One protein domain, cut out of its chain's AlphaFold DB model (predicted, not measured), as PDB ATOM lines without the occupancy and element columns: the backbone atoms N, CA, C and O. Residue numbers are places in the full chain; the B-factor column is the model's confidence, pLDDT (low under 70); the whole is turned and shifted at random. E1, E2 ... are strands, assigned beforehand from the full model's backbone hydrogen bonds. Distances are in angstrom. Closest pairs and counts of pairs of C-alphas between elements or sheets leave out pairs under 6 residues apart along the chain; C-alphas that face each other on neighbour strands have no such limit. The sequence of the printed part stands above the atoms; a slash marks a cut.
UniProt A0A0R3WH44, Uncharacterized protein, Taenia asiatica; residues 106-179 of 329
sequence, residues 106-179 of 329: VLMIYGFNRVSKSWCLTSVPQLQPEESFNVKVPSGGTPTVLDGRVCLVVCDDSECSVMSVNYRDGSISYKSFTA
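This is residues 106 to 179 of the 329 residues of an uncharacterized protein of Taenia asiatica (UniProt A0A0R3WH44). Two strongly twisted antiparallel sheets lie partly face to face as a small, loosely joined sandwich, with E1, E2 and E3 in one layer and E4, E5, E6 and E7 in the other. The link between E2 and E3 and the last printed residues lie at opposite ends of the longest axis. The printed part has 74 residues, no named helix and seven strands; along the chain E1 to E3 form the first sheet and E4 to E7 the second, in those orders. It is all strand and compact, with a radius of gyration of the C-alphas of 12.7 A and spans of 40 by 30 by 17 A, only just flat.

E1, residues 108 to 113, and E2, residues 118 to 123, form a hairpin at 156 degrees, with N 109 and O 122 2.8 A apart. E3, residues 134 to 137, completes this meander, each strand the antiparallel neighbour of the one before; N 135 and O 121 are 2.8 A apart. E4, residues 142 to 146, and E5, residues 149 to 155, form a hairpin, with N 144 and O 151 2.8 A apart. E6, residues 160 to 165, follows with N 152 and O 163 at 2.8 A, then E7, residues 172 to 177, with N 175 and O 162 at 2.9 A, in a second meander. Between the sheets, the closest C-alphas of E1 and E4 are those of Tyr 110 and Pro 143, 7.6 A apart. E3 and E7 are only just apart, at 8.1 A.

E1 begins at C-alpha 108 (-56.177, 28.440, -16.980). E5, the longest strand, measures 19.0 A, and E7, 16.5 A, ends at C-alpha 177 (-38.186, 15.011, -4.230).

The C-alphas of Gln 126 and Thr 178, the two farthest apart, are 40.0 A apart. The printed part has no cut and no long link. The model's mean pLDDT over the printed part is 90.4, and no printed residue is under 70.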
ATOM      1  N   VAL A 106     -62.537  26.392 -13.795       89.50
ATOM      2  CA  VAL A 106     -61.703  27.552 -14.132       89.50
ATOM      3  C   VAL A 106     -60.725  27.148 -15.226       89.50
ATOM      4  O   VAL A 106     -59.919  26.234 -15.050       89.50
ATOM      5  N   LEU A 107     -60.789  27.841 -16.356       90.38
ATOM      6  CA  LEU A 107     -59.879  27.700 -17.476       90.38
ATOM      7  C   LEU A 107     -58.619  28.524 -17.214       90.38
ATOM      8  O   LEU A 107     -58.666  29.742 -17.031       90.38
ATOM      9  N   MET A 108     -57.480  27.843 -17.245       91.88
ATOM     10  CA  MET A 108     -56.177  28.440 -16.980       91.88
ATOM     11  C   MET A 108     -55.225  28.163 -18.136       91.88
ATOM     12  O   MET A 108     -55.245  27.086 -18.729       91.88
ATOM     13  N   ILE A 109     -54.355  29.125 -18.421       92.88
ATOM     14  CA  ILE A 109     -53.252  28.996 -19.366       92.88
ATOM     15  C   ILE A 109     -51.954  29.136 -18.583       92.88
ATOM     16  O   ILE A 109     -51.742  30.124 -17.880       92.88
ATOM     17  N   TYR A 110     -51.076  28.153 -18.738       94.06
ATOM     18  CA  TYR A 110     -49.712  28.200 -18.236       94.06
ATOM     19  C   TYR A 110     -48.735  28.311 -19.405       94.06
ATOM     20  O   TYR A 110     -48.840  27.567 -20.379       94.06
ATOM     21  N   GLY A 111     -47.774  29.226 -19.318       93.56
ATOM     22  CA  GLY A 111     -46.756  29.364 -20.353       93.56
ATOM     23  C   GLY A 111     -45.749  30.475 -20.094       93.56
ATOM     24  O   GLY A 111     -45.863  31.247 -19.139       93.56
ATOM     25  N   PHE A 112     -44.742  30.553 -20.963       92.88
ATOM     26  CA  PHE A 112     -43.733  31.604 -20.916       92.88
ATOM     27  C   PHE A 112     -44.230  32.863 -21.631       92.88
ATOM     28  O   PHE A 112     -44.403  32.886 -22.852       92.88
ATOM     29  N   ASN A 113     -44.430  33.939 -20.878       90.62
ATOM     30  CA  ASN A 113     -44.790  35.233 -21.428       90.62
ATOM     31  C   ASN A 113     -43.525  35.962 -21.906       90.62
ATOM     32  O   ASN A 113     -42.698  36.406 -21.108       90.62
ATOM     33  N   ARG A 114     -43.388  36.121 -23.228       89.69
ATOM     34  CA  ARG A 114     -42.231  36.784 -23.856       89.69
ATOM     35  C   ARG A 114     -42.111  38.268 -23.503       89.69
ATOM     36  O   ARG A 114     -40.996  38.784 -23.460       89.69
ATOM     37  N   VAL A 115     -43.231  38.946 -23.240       87.44
ATOM     38  CA  VAL A 115     -43.259  40.376 -22.899       87.44
ATOM     39  C   VAL A 115     -42.706  40.592 -21.495       87.44
ATOM     40  O   VAL A 115     -41.812  41.414 -21.305       87.44
ATOM     41  N   SER A 116     -43.198  39.830 -20.515       89.38
ATOM     42  CA  SER A 116     -42.711  39.916 -19.133       89.38
ATOM     43  C   SER A 116     -41.428  39.120 -18.886       89.38
ATOM     44  O   SER A 116     -40.834  39.266 -17.819       89.38
ATOM     45  N   LYS A 117     -41.002  38.293 -19.851       93.94
ATOM     46  CA  LYS A 117     -39.892  37.333 -19.742       93.94
ATOM     47  C   LYS A 117     -40.021  36.420 -18.518       93.94
ATOM     48  O   LYS A 117     -39.038  36.139 -17.839       93.94
ATOM     49  N   SER A 118     -41.241  35.983 -18.219       93.31
ATOM     50  CA  SER A 118     -41.539  35.162 -17.043       93.31
ATOM     51  C   SER A 118     -42.529  34.056 -17.376       93.31
ATOM     52  O   SER A 118     -43.374  34.217 -18.256       93.31
ATOM     53  N   TRP A 119     -42.471  32.956 -16.629       95.88
ATOM     54  CA  TRP A 119     -43.546  31.970 -16.629       95.88
ATOM     55  C   TRP A 119     -44.762  32.538 -15.900       95.88
ATOM     56  O   TRP A 119     -44.625  33.236 -14.893       95.88
ATOM     57  N   CYS A 120     -45.949  32.282 -16.435       96.25
ATOM     58  CA  CYS A 120     -47.201  32.807 -15.909       96.25
ATOM     59  C   CYS A 120     -48.284  31.732 -15.951       96.25
ATOM     60  O   CYS A 120     -48.391  30.998 -16.931       96.25
ATOM     61  N   LEU A 121     -49.103  31.697 -14.903       95.69
ATOM     62  CA  LEU A 121     -50.395  31.028 -14.872       95.69
ATOM     63  C   LEU A 121     -51.473  32.118 -14.901       95.69
ATOM     64  O   LEU A 121     -51.561  32.933 -13.983       95.69
ATOM     65  N   THR A 122     -52.260  32.166 -15.969       95.00
ATOM     66  CA  THR A 122     -53.271  33.206 -16.193       95.00
ATOM     67  C   THR A 122     -54.635  32.588 -16.444       95.00
ATOM     68  O   THR A 122     -54.743  31.532 -17.063       95.00
ATOM     69  N   SER A 123     -55.687  33.272 -16.014       92.12
ATOM     70  CA  SER A 123     -57.045  33.017 -16.493       92.12
ATOM     71  C   SER A 123     -57.197  33.392 -17.969       92.12
ATOM     72  O   SER A 123     -56.341  34.089 -18.529       92.12
ATOM     73  N   VAL A 124     -58.343  33.042 -18.559       89.62
ATOM     74  CA  VAL A 124     -58.797  33.533 -19.871       89.62
ATOM     75  C   VAL A 124     -60.032  34.428 -19.688       89.62
ATOM     76  O   VAL A 124     -61.159  33.952 -19.842       89.62
ATOM     77  N   PRO A 125     -59.872  35.728 -19.354       80.19
ATOM     78  CA  PRO A 125     -60.997  36.601 -19.004       80.19
ATOM     79  C   PRO A 125     -62.034  36.760 -20.119       80.19
ATOM     80  O   PRO A 125     -63.182  37.095 -19.854       80.19
ATOM     81  N   GLN A 126     -61.651  36.522 -21.375       81.75
ATOM     82  CA  GLN A 126     -62.564  36.557 -22.519       81.75
ATOM     83  C   GLN A 126     -63.613  35.438 -22.462       81.75
ATOM     84  O   GLN A 126     -64.692  35.589 -23.024       81.75
ATOM     85  N   LEU A 127     -63.285  34.321 -21.806       74.31
ATOM     86  CA  LEU A 127     -64.172  33.173 -21.629       74.31
ATOM     87  C   LEU A 127     -64.773  33.130 -20.218       74.31
ATOM     88  O   LEU A 127     -65.857  32.583 -20.046       74.31
ATOM     89  N   GLN A 128     -64.079  33.700 -19.225       85.19
ATOM     90  CA  GLN A 128     -64.474  33.694 -17.810       85.19
ATOM     91  C   GLN A 128     -64.141  35.039 -17.129       85.19
ATOM     92  O   GLN A 128     -63.204  35.117 -16.335       85.19
ATOM     93  N   PRO A 129     -64.862  36.132 -17.440       79.81
ATOM     94  CA  PRO A 129     -64.505  37.493 -17.003       79.81
ATOM     95  C   PRO A 129     -64.514  37.694 -15.481       79.81
ATOM     96  O   PRO A 129     -63.786  38.522 -14.939       79.81
ATOM     97  N   GLU A 130     -65.347  36.931 -14.793       88.81
ATOM     98  CA  GLU A 130     -65.411  36.783 -13.337       88.81
ATOM     99  C   GLU A 130     -64.164  36.183 -12.651       88.81
ATOM    100  O   GLU A 130     -63.947  36.445 -11.471       88.81
ATOM    101  N   GLU A 131     -63.372  35.371 -13.356       86.62
ATOM    102  CA  GLU A 131     -62.187  34.682 -12.854       86.62
ATOM    103  C   GLU A 131     -60.994  35.328 -13.557       86.62
ATOM    104  O   GLU A 131     -60.542  34.858 -14.596       86.62
ATOM    105  N   SER A 132     -60.516  36.458 -13.034       89.06
ATOM    106  CA  SER A 132     -59.360  37.161 -13.597       89.06
ATOM    107  C   SER A 132     -58.181  37.092 -12.641       89.06
ATOM    108  O   SER A 132     -58.231  37.641 -11.540       89.06
ATOM    109  N   PHE A 133     -57.110  36.424 -13.061       93.06
ATOM    110  CA  PHE A 133     -55.863  36.345 -12.311       93.06
ATOM    111  C   PHE A 133     -54.656  36.208 -13.244       93.06
ATOM    112  O   PHE A 133     -54.751  35.727 -14.374       93.06
ATOM    113  N   ASN A 134     -53.493  36.618 -12.741       94.75
ATOM    114  CA  ASN A 134     -52.204  36.462 -13.405       94.75
ATOM    115  C   ASN A 134     -51.131  36.230 -12.339       94.75
ATOM    116  O   ASN A 134     -50.694  37.165 -11.667       94.75
ATOM    117  N   VAL A 135     -50.737  34.971 -12.174       95.75
ATOM    118  CA  VAL A 135     -49.736  34.554 -11.195       95.75
ATOM    119  C   VAL A 135     -48.414  34.337 -11.915       95.75
ATOM    120  O   VAL A 135     -48.316  33.527 -12.839       95.75
ATOM    121  N   LYS A 136     -47.373  35.060 -11.492       96.44
ATOM    122  CA  LYS A 136     -46.010  34.819 -11.970       96.44
ATOM    123  C   LYS A 136     -45.457  33.568 -11.310       96.44
ATOM    124  O   LYS A 136     -45.477  33.444 -10.092       96.44
ATOM    125  N   VAL A 137     -44.913  32.687 -12.130       95.56
ATOM    126  CA  VAL A 137     -44.312  31.429 -11.711       95.56
ATOM    127  C   VAL A 137     -42.791  31.551 -11.862       95.56
ATOM    128  O   VAL A 137     -42.328  32.031 -12.902       95.56
ATOM    129  N   PRO A 138     -41.990  31.151 -10.863       92.75
ATOM    130  CA  PRO A 138     -40.535  31.312 -10.930       92.75
ATOM    131  C   PRO A 138     -39.827  30.482 -12.001       92.75
ATOM    132  O   PRO A 138     -38.789  30.911 -12.501       92.75
ATOM    133  N   SER A 139     -40.373  29.330 -12.389       92.56
ATOM    134  CA  SER A 139     -39.734  28.436 -13.357       92.56
ATOM    135  C   SER A 139     -40.725  27.714 -14.273       92.56
ATOM    136  O   SER A 139     -41.939  27.689 -14.050       92.56
ATOM    137  N   GLY A 140     -40.160  27.164 -15.351       92.12
ATOM    138  CA  GLY A 140     -40.836  26.267 -16.278       92.12
ATOM    139  C   GLY A 140     -41.014  24.884 -15.662       92.12
ATOM    140  O   GLY A 140     -40.093  24.382 -15.025       92.12
ATOM    141  N   GLY A 141     -42.159  24.254 -15.891       93.38
ATOM    142  CA  GLY A 141     -42.427  22.878 -15.484       93.38
ATOM    143  C   GLY A 141     -43.528  22.250 -16.325       93.38
ATOM    144  O   GLY A 141     -44.198  22.933 -17.100       93.38
ATOM    145  N   THR A 142     -43.722  20.945 -16.175       95.00
ATOM    146  CA  THR A 142     -44.856  20.253 -16.787       95.00
ATOM    147  C   THR A 142     -46.073  20.392 -15.866       95.00
ATOM    148  O   THR A 142     -46.008  19.934 -14.718       95.00
ATOM    149  N   PRO A 143     -47.165  21.044 -16.312       94.94
ATOM    150  CA  PRO A 143     -48.316  21.315 -15.463       94.94
ATOM    151  C   PRO A 143     -49.219  20.091 -15.289       94.94
ATOM    152  O   PRO A 143     -49.380  19.271 -16.189       94.94
ATOM    153  N   THR A 144     -49.867  20.015 -14.134       94.12
ATOM    154  CA  THR A 144     -50.972  19.107 -13.831       94.12
ATOM    155  C   THR A 144     -51.889  19.741 -12.780       94.12
ATOM    156  O   THR A 144     -51.546  20.773 -12.201       94.12
ATOM    157  N   VAL A 145     -53.065  19.164 -12.532       91.19
ATOM    158  CA  VAL A 145     -54.022  19.687 -11.543       91.19
ATOM    159  C   VAL A 145     -54.263  18.644 -10.468       91.19
ATOM    160  O   VAL A 145     -54.694  17.538 -10.776       91.19
ATOM    161  N   LEU A 146     -54.009  18.982  -9.211       88.38
ATOM    162  CA  LEU A 146     -54.198  18.088  -8.073       88.38
ATOM    163  C   LEU A 146     -55.019  18.806  -7.008       88.38
ATOM    164  O   LEU A 146     -54.622  19.879  -6.561       88.38
ATOM    165  N   ASP A 147     -56.162  18.234  -6.629       83.69
ATOM    166  CA  ASP A 147     -57.052  18.794  -5.598       83.69
ATOM    167  C   ASP A 147     -57.367  20.296  -5.803       83.69
ATOM    168  O   ASP A 147     -57.208  21.144  -4.925       83.69
ATOM    169  N   GLY A 148     -57.706  20.669  -7.043       83.00
ATOM    170  CA  GLY A 148     -58.010  22.057  -7.416       83.00
ATOM    171  C   GLY A 148     -56.810  23.016  -7.422       83.00
ATOM    172  O   GLY A 148     -56.988  24.207  -7.680       83.00
ATOM    173  N   ARG A 149     -55.590  22.526  -7.177       87.56
ATOM    174  CA  ARG A 149     -54.345  23.299  -7.267       87.56
ATOM    175  C   ARG A 149     -53.618  22.984  -8.562       87.56
ATOM    176  O   ARG A 149     -53.627  21.849  -9.035       87.56
ATOM    177  N   VAL A 150     -52.949  23.987  -9.123       93.75
ATOM    178  CA  VAL A 150     -52.056  23.769 -10.263       93.75
ATOM    179  C   VAL A 150     -50.702  23.341  -9.723       93.75
ATOM    180  O   VAL A 150     -50.048  24.092  -9.003       93.75
ATOM    181  N   CYS A 151     -50.280  22.133 -10.073       95.19
ATOM    182  CA  CYS A 151     -48.967  21.612  -9.739       95.19
ATOM    183  C   CYS A 151     -48.071  21.670 -10.974       95.19
ATOM    184  O   CYS A 151     -48.441  21.191 -12.041       95.19
ATOM    185  N   LEU A 152     -46.878  22.233 -10.833       95.69
ATOM    186  CA  LEU A 152     -45.848  22.225 -11.859       95.69
ATOM    187  C   LEU A 152     -44.746  21.291 -11.397       95.69
ATOM    188  O   LEU A 152     -44.127  21.517 -10.358       95.69
ATOM    189  N   VAL A 153     -44.518  20.233 -12.160       95.56
ATOM    190  CA  VAL A 153     -43.405  19.327 -11.910       95.56
ATOM    191  C   VAL A 153     -42.201  19.851 -12.668       95.56
ATOM    192  O   VAL A 153     -42.286  20.142 -13.862       95.56
ATOM    193  N   VAL A 154     -41.089  19.982 -11.964       94.38
ATOM    194  CA  VAL A 154     -39.794  20.358 -12.512       94.38
ATOM    195  C   VAL A 154     -38.854  19.196 -12.237       94.38
ATOM    196  O   VAL A 154     -38.726  18.739 -11.107       94.38
ATOM    197  N   CYS A 155     -38.215  18.696 -13.284       90.69
ATOM    198  CA  CYS A 155     -37.171  17.690 -13.188       90.69
ATOM    199  C   CYS A 155     -36.082  18.199 -14.111       90.69
ATOM    200  O   CYS A 155     -36.273  18.233 -15.328       90.69
ATOM    201  N   ASP A 156     -35.004  18.697 -13.525       83.31
ATOM    202  CA  ASP A 156     -33.843  19.164 -14.265       83.31
ATOM    203  C   ASP A 156     -32.614  18.310 -13.933       83.31
ATOM    204  O   ASP A 156     -32.705  17.261 -13.286       83.31
ATOM    205  N   ASP A 157     -31.458  18.724 -14.443       78.12
ATOM    206  CA  ASP A 157     -30.202  18.008 -14.242       78.12
ATOM    207  C   ASP A 157     -29.666  18.116 -12.808       78.12
ATOM    208  O   ASP A 157     -28.710  17.421 -12.467       78.12
ATOM    209  N   SER A 158     -30.254  18.958 -11.957       80.12
ATOM    210  CA  SER A 158     -29.837  19.171 -10.573       80.12
ATOM    211  C   SER A 158     -30.785  18.489  -9.589       80.12
ATOM    212  O   SER A 158     -30.341  17.619  -8.828       80.12
ATOM    213  N   GLU A 159     -32.079  18.797  -9.665       86.75
ATOM    214  CA  GLU A 159     -33.084  18.453  -8.666       86.75
ATOM    215  C   GLU A 159     -34.472  18.272  -9.304       86.75
ATOM    216  O   GLU A 159     -34.794  18.814 -10.364       86.75
ATOM    217  N   CYS A 160     -35.311  17.462  -8.656       90.06
ATOM    218  CA  CYS A 160     -36.720  17.345  -9.004       90.06
ATOM    219  C   CYS A 160     -37.556  18.017  -7.916       90.06
ATOM    220  O   CYS A 160     -37.336  17.798  -6.726       90.06
ATOM    221  N   SER A 161     -38.514  18.846  -8.313       92.69
ATOM    222  CA  SER A 161     -39.399  19.553  -7.394       92.69
ATOM    223  C   SER A 161     -40.814  19.670  -7.950       92.69
ATOM    224  O   SER A 161     -41.036  19.687  -9.161       92.69
ATOM    225  N   VAL A 162     -41.796  19.691  -7.054       93.69
ATOM    226  CA  VAL A 162     -43.177  20.043  -7.377       93.69
ATOM    227  C   VAL A 162     -43.463  21.407  -6.788       93.69
ATOM    228  O   VAL A 162     -43.256  21.652  -5.598       93.69
ATOM    229  N   MET A 163     -43.969  22.287  -7.634       94.50
ATOM    230  CA  MET A 163     -44.458  23.597  -7.259       94.50
ATOM    231  C   MET A 163     -45.982  23.566  -7.259       94.50
ATOM    232  O   MET A 163     -46.587  23.290  -8.288       94.50
ATOM    233  N   SER A 164     -46.614  23.849  -6.127       93.75
ATOM    234  CA  SER A 164     -48.065  24.022  -6.041       93.75
ATOM    235  C   SER A 164     -48.385  25.509  -6.078       93.75
ATOM    236  O   SER A 164     -47.930  26.263  -5.220       93.75
ATOM    237  N   VAL A 165     -49.179  25.912  -7.063       93.69
ATOM    238  CA  VAL A 165     -49.627  27.285  -7.284       93.69
ATOM    239  C   VAL A 165     -51.094  27.386  -6.885       93.69
ATOM    240  O   VAL A 165     -51.968  26.769  -7.503       93.69
ATOM    241  N   ASN A 166     -51.375  28.185  -5.859       91.94
ATOM    242  CA  ASN A 166     -52.730  28.608  -5.552       91.94
ATOM    243  C   ASN A 166     -53.050  29.843  -6.397       91.94
ATOM    244  O   ASN A 166     -52.585  30.950  -6.139       91.94
ATOM    245  N   TYR A 167     -53.848  29.649  -7.440       90.75
ATOM    246  CA  TYR A 167     -54.194  30.720  -8.372       90.75
ATOM    247  C   TYR A 167     -55.086  31.811  -7.752       90.75
ATOM    248  O   TYR A 167     -55.198  32.891  -8.328       90.75
ATOM    249  N   ARG A 168     -55.719  31.552  -6.595       90.25
ATOM    250  CA  ARG A 168     -56.649  32.493  -5.951       90.25
ATOM    251  C   ARG A 168     -55.931  33.596  -5.181       90.25
ATOM    252  O   ARG A 168     -56.332  34.750  -5.266       90.25
ATOM    253  N   ASP A 169     -54.896  33.238  -4.428       91.38
ATOM    254  CA  ASP A 169     -54.092  34.179  -3.633       91.38
ATOM    255  C   ASP A 169     -52.689  34.413  -4.220       91.38
ATOM    256  O   ASP A 169     -51.954  35.280  -3.749       91.38
ATOM    257  N   GLY A 170     -52.321  33.667  -5.267       91.44
ATOM    258  CA  GLY A 170     -51.011  33.730  -5.906       91.44
ATOM    259  C   GLY A 170     -49.893  33.092  -5.083       91.44
ATOM    260  O   GLY A 170     -48.727  33.239  -5.449       91.44
ATOM    261  N   SER A 171     -50.218  32.404  -3.983       91.69
ATOM    262  CA  SER A 171     -49.233  31.720  -3.153       91.69
ATOM    263  C   SER A 171     -48.645  30.519  -3.884       91.69
ATOM    264  O   SER A 171     -49.308  29.815  -4.655       91.69
ATOM    265  N   ILE A 172     -47.352  30.307  -3.654       93.19
ATOM    266  CA  ILE A 172     -46.586  29.243  -4.288       93.19
ATOM    267  C   ILE A 172     -45.813  28.499  -3.210       93.19
ATOM    268  O   ILE A 172     -45.040  29.101  -2.468       93.19
ATOM    269  N   SER A 173     -46.000  27.185  -3.152       90.94
ATOM    270  CA  SER A 173     -45.234  26.295  -2.279       90.94
ATOM    271  C   SER A 173     -44.403  25.322  -3.106       90.94
ATOM    272  O   SER A 173     -44.861  24.844  -4.143       90.94
ATOM    273  N   TYR A 174     -43.217  24.985  -2.615       89.31
ATOM    274  CA  TYR A 174     -42.268  24.105  -3.289       89.31
ATOM    275  C   TYR A 174     -42.006  22.878  -2.450       89.31
ATOM    276  O   TYR A 174     -41.959  22.956  -1.221       89.31
ATOM    277  N   LYS A 175     -41.769  21.762  -3.127       88.00
ATOM    278  CA  LYS A 175     -41.272  20.568  -2.477       88.00
ATOM    279  C   LYS A 175     -40.345  19.792  -3.387       88.00
ATOM    280  O   LYS A 175     -40.751  19.347  -4.459       88.00
ATOM    281  N   SER A 176     -39.115  19.622  -2.934       87.81
ATOM    282  CA  SER A 176     -38.138  18.763  -3.584       87.81
ATOM    283  C   SER A 176     -38.456  17.290  -3.361       87.81
ATOM    284  O   SER A 176     -39.008  16.905  -2.328       87.81
ATOM    285  N   PHE A 177     -38.089  16.459  -4.328       84.31
ATOM    286  CA  PHE A 177     -38.186  15.011  -4.230       84.31
ATOM    287  C   PHE A 177     -37.065  14.339  -5.020       84.31
ATOM    288  O   PHE A 177     -36.492  14.900  -5.954       84.31
ATOM    289  N   THR A 178     -36.737  13.106  -4.640       84.25
ATOM    290  CA  THR A 178     -35.735  12.306  -5.343       84.25
ATOM    291  C   THR A 178     -36.407  11.506  -6.447       84.25
ATOM    292  O   THR A 178     -37.143  10.565  -6.170       84.25
ATOM    293  N   ALA A 179     -36.122  11.862  -7.693       86.62
ATOM    294  CA  ALA A 179     -36.579  11.156  -8.882       86.62
ATOM    295  C   ALA A 179     -35.438  10.988  -9.874       86.62
ATOM    296  O   ALA A 179     -34.397  11.646  -9.766       86.62
TER     297      ALA A 179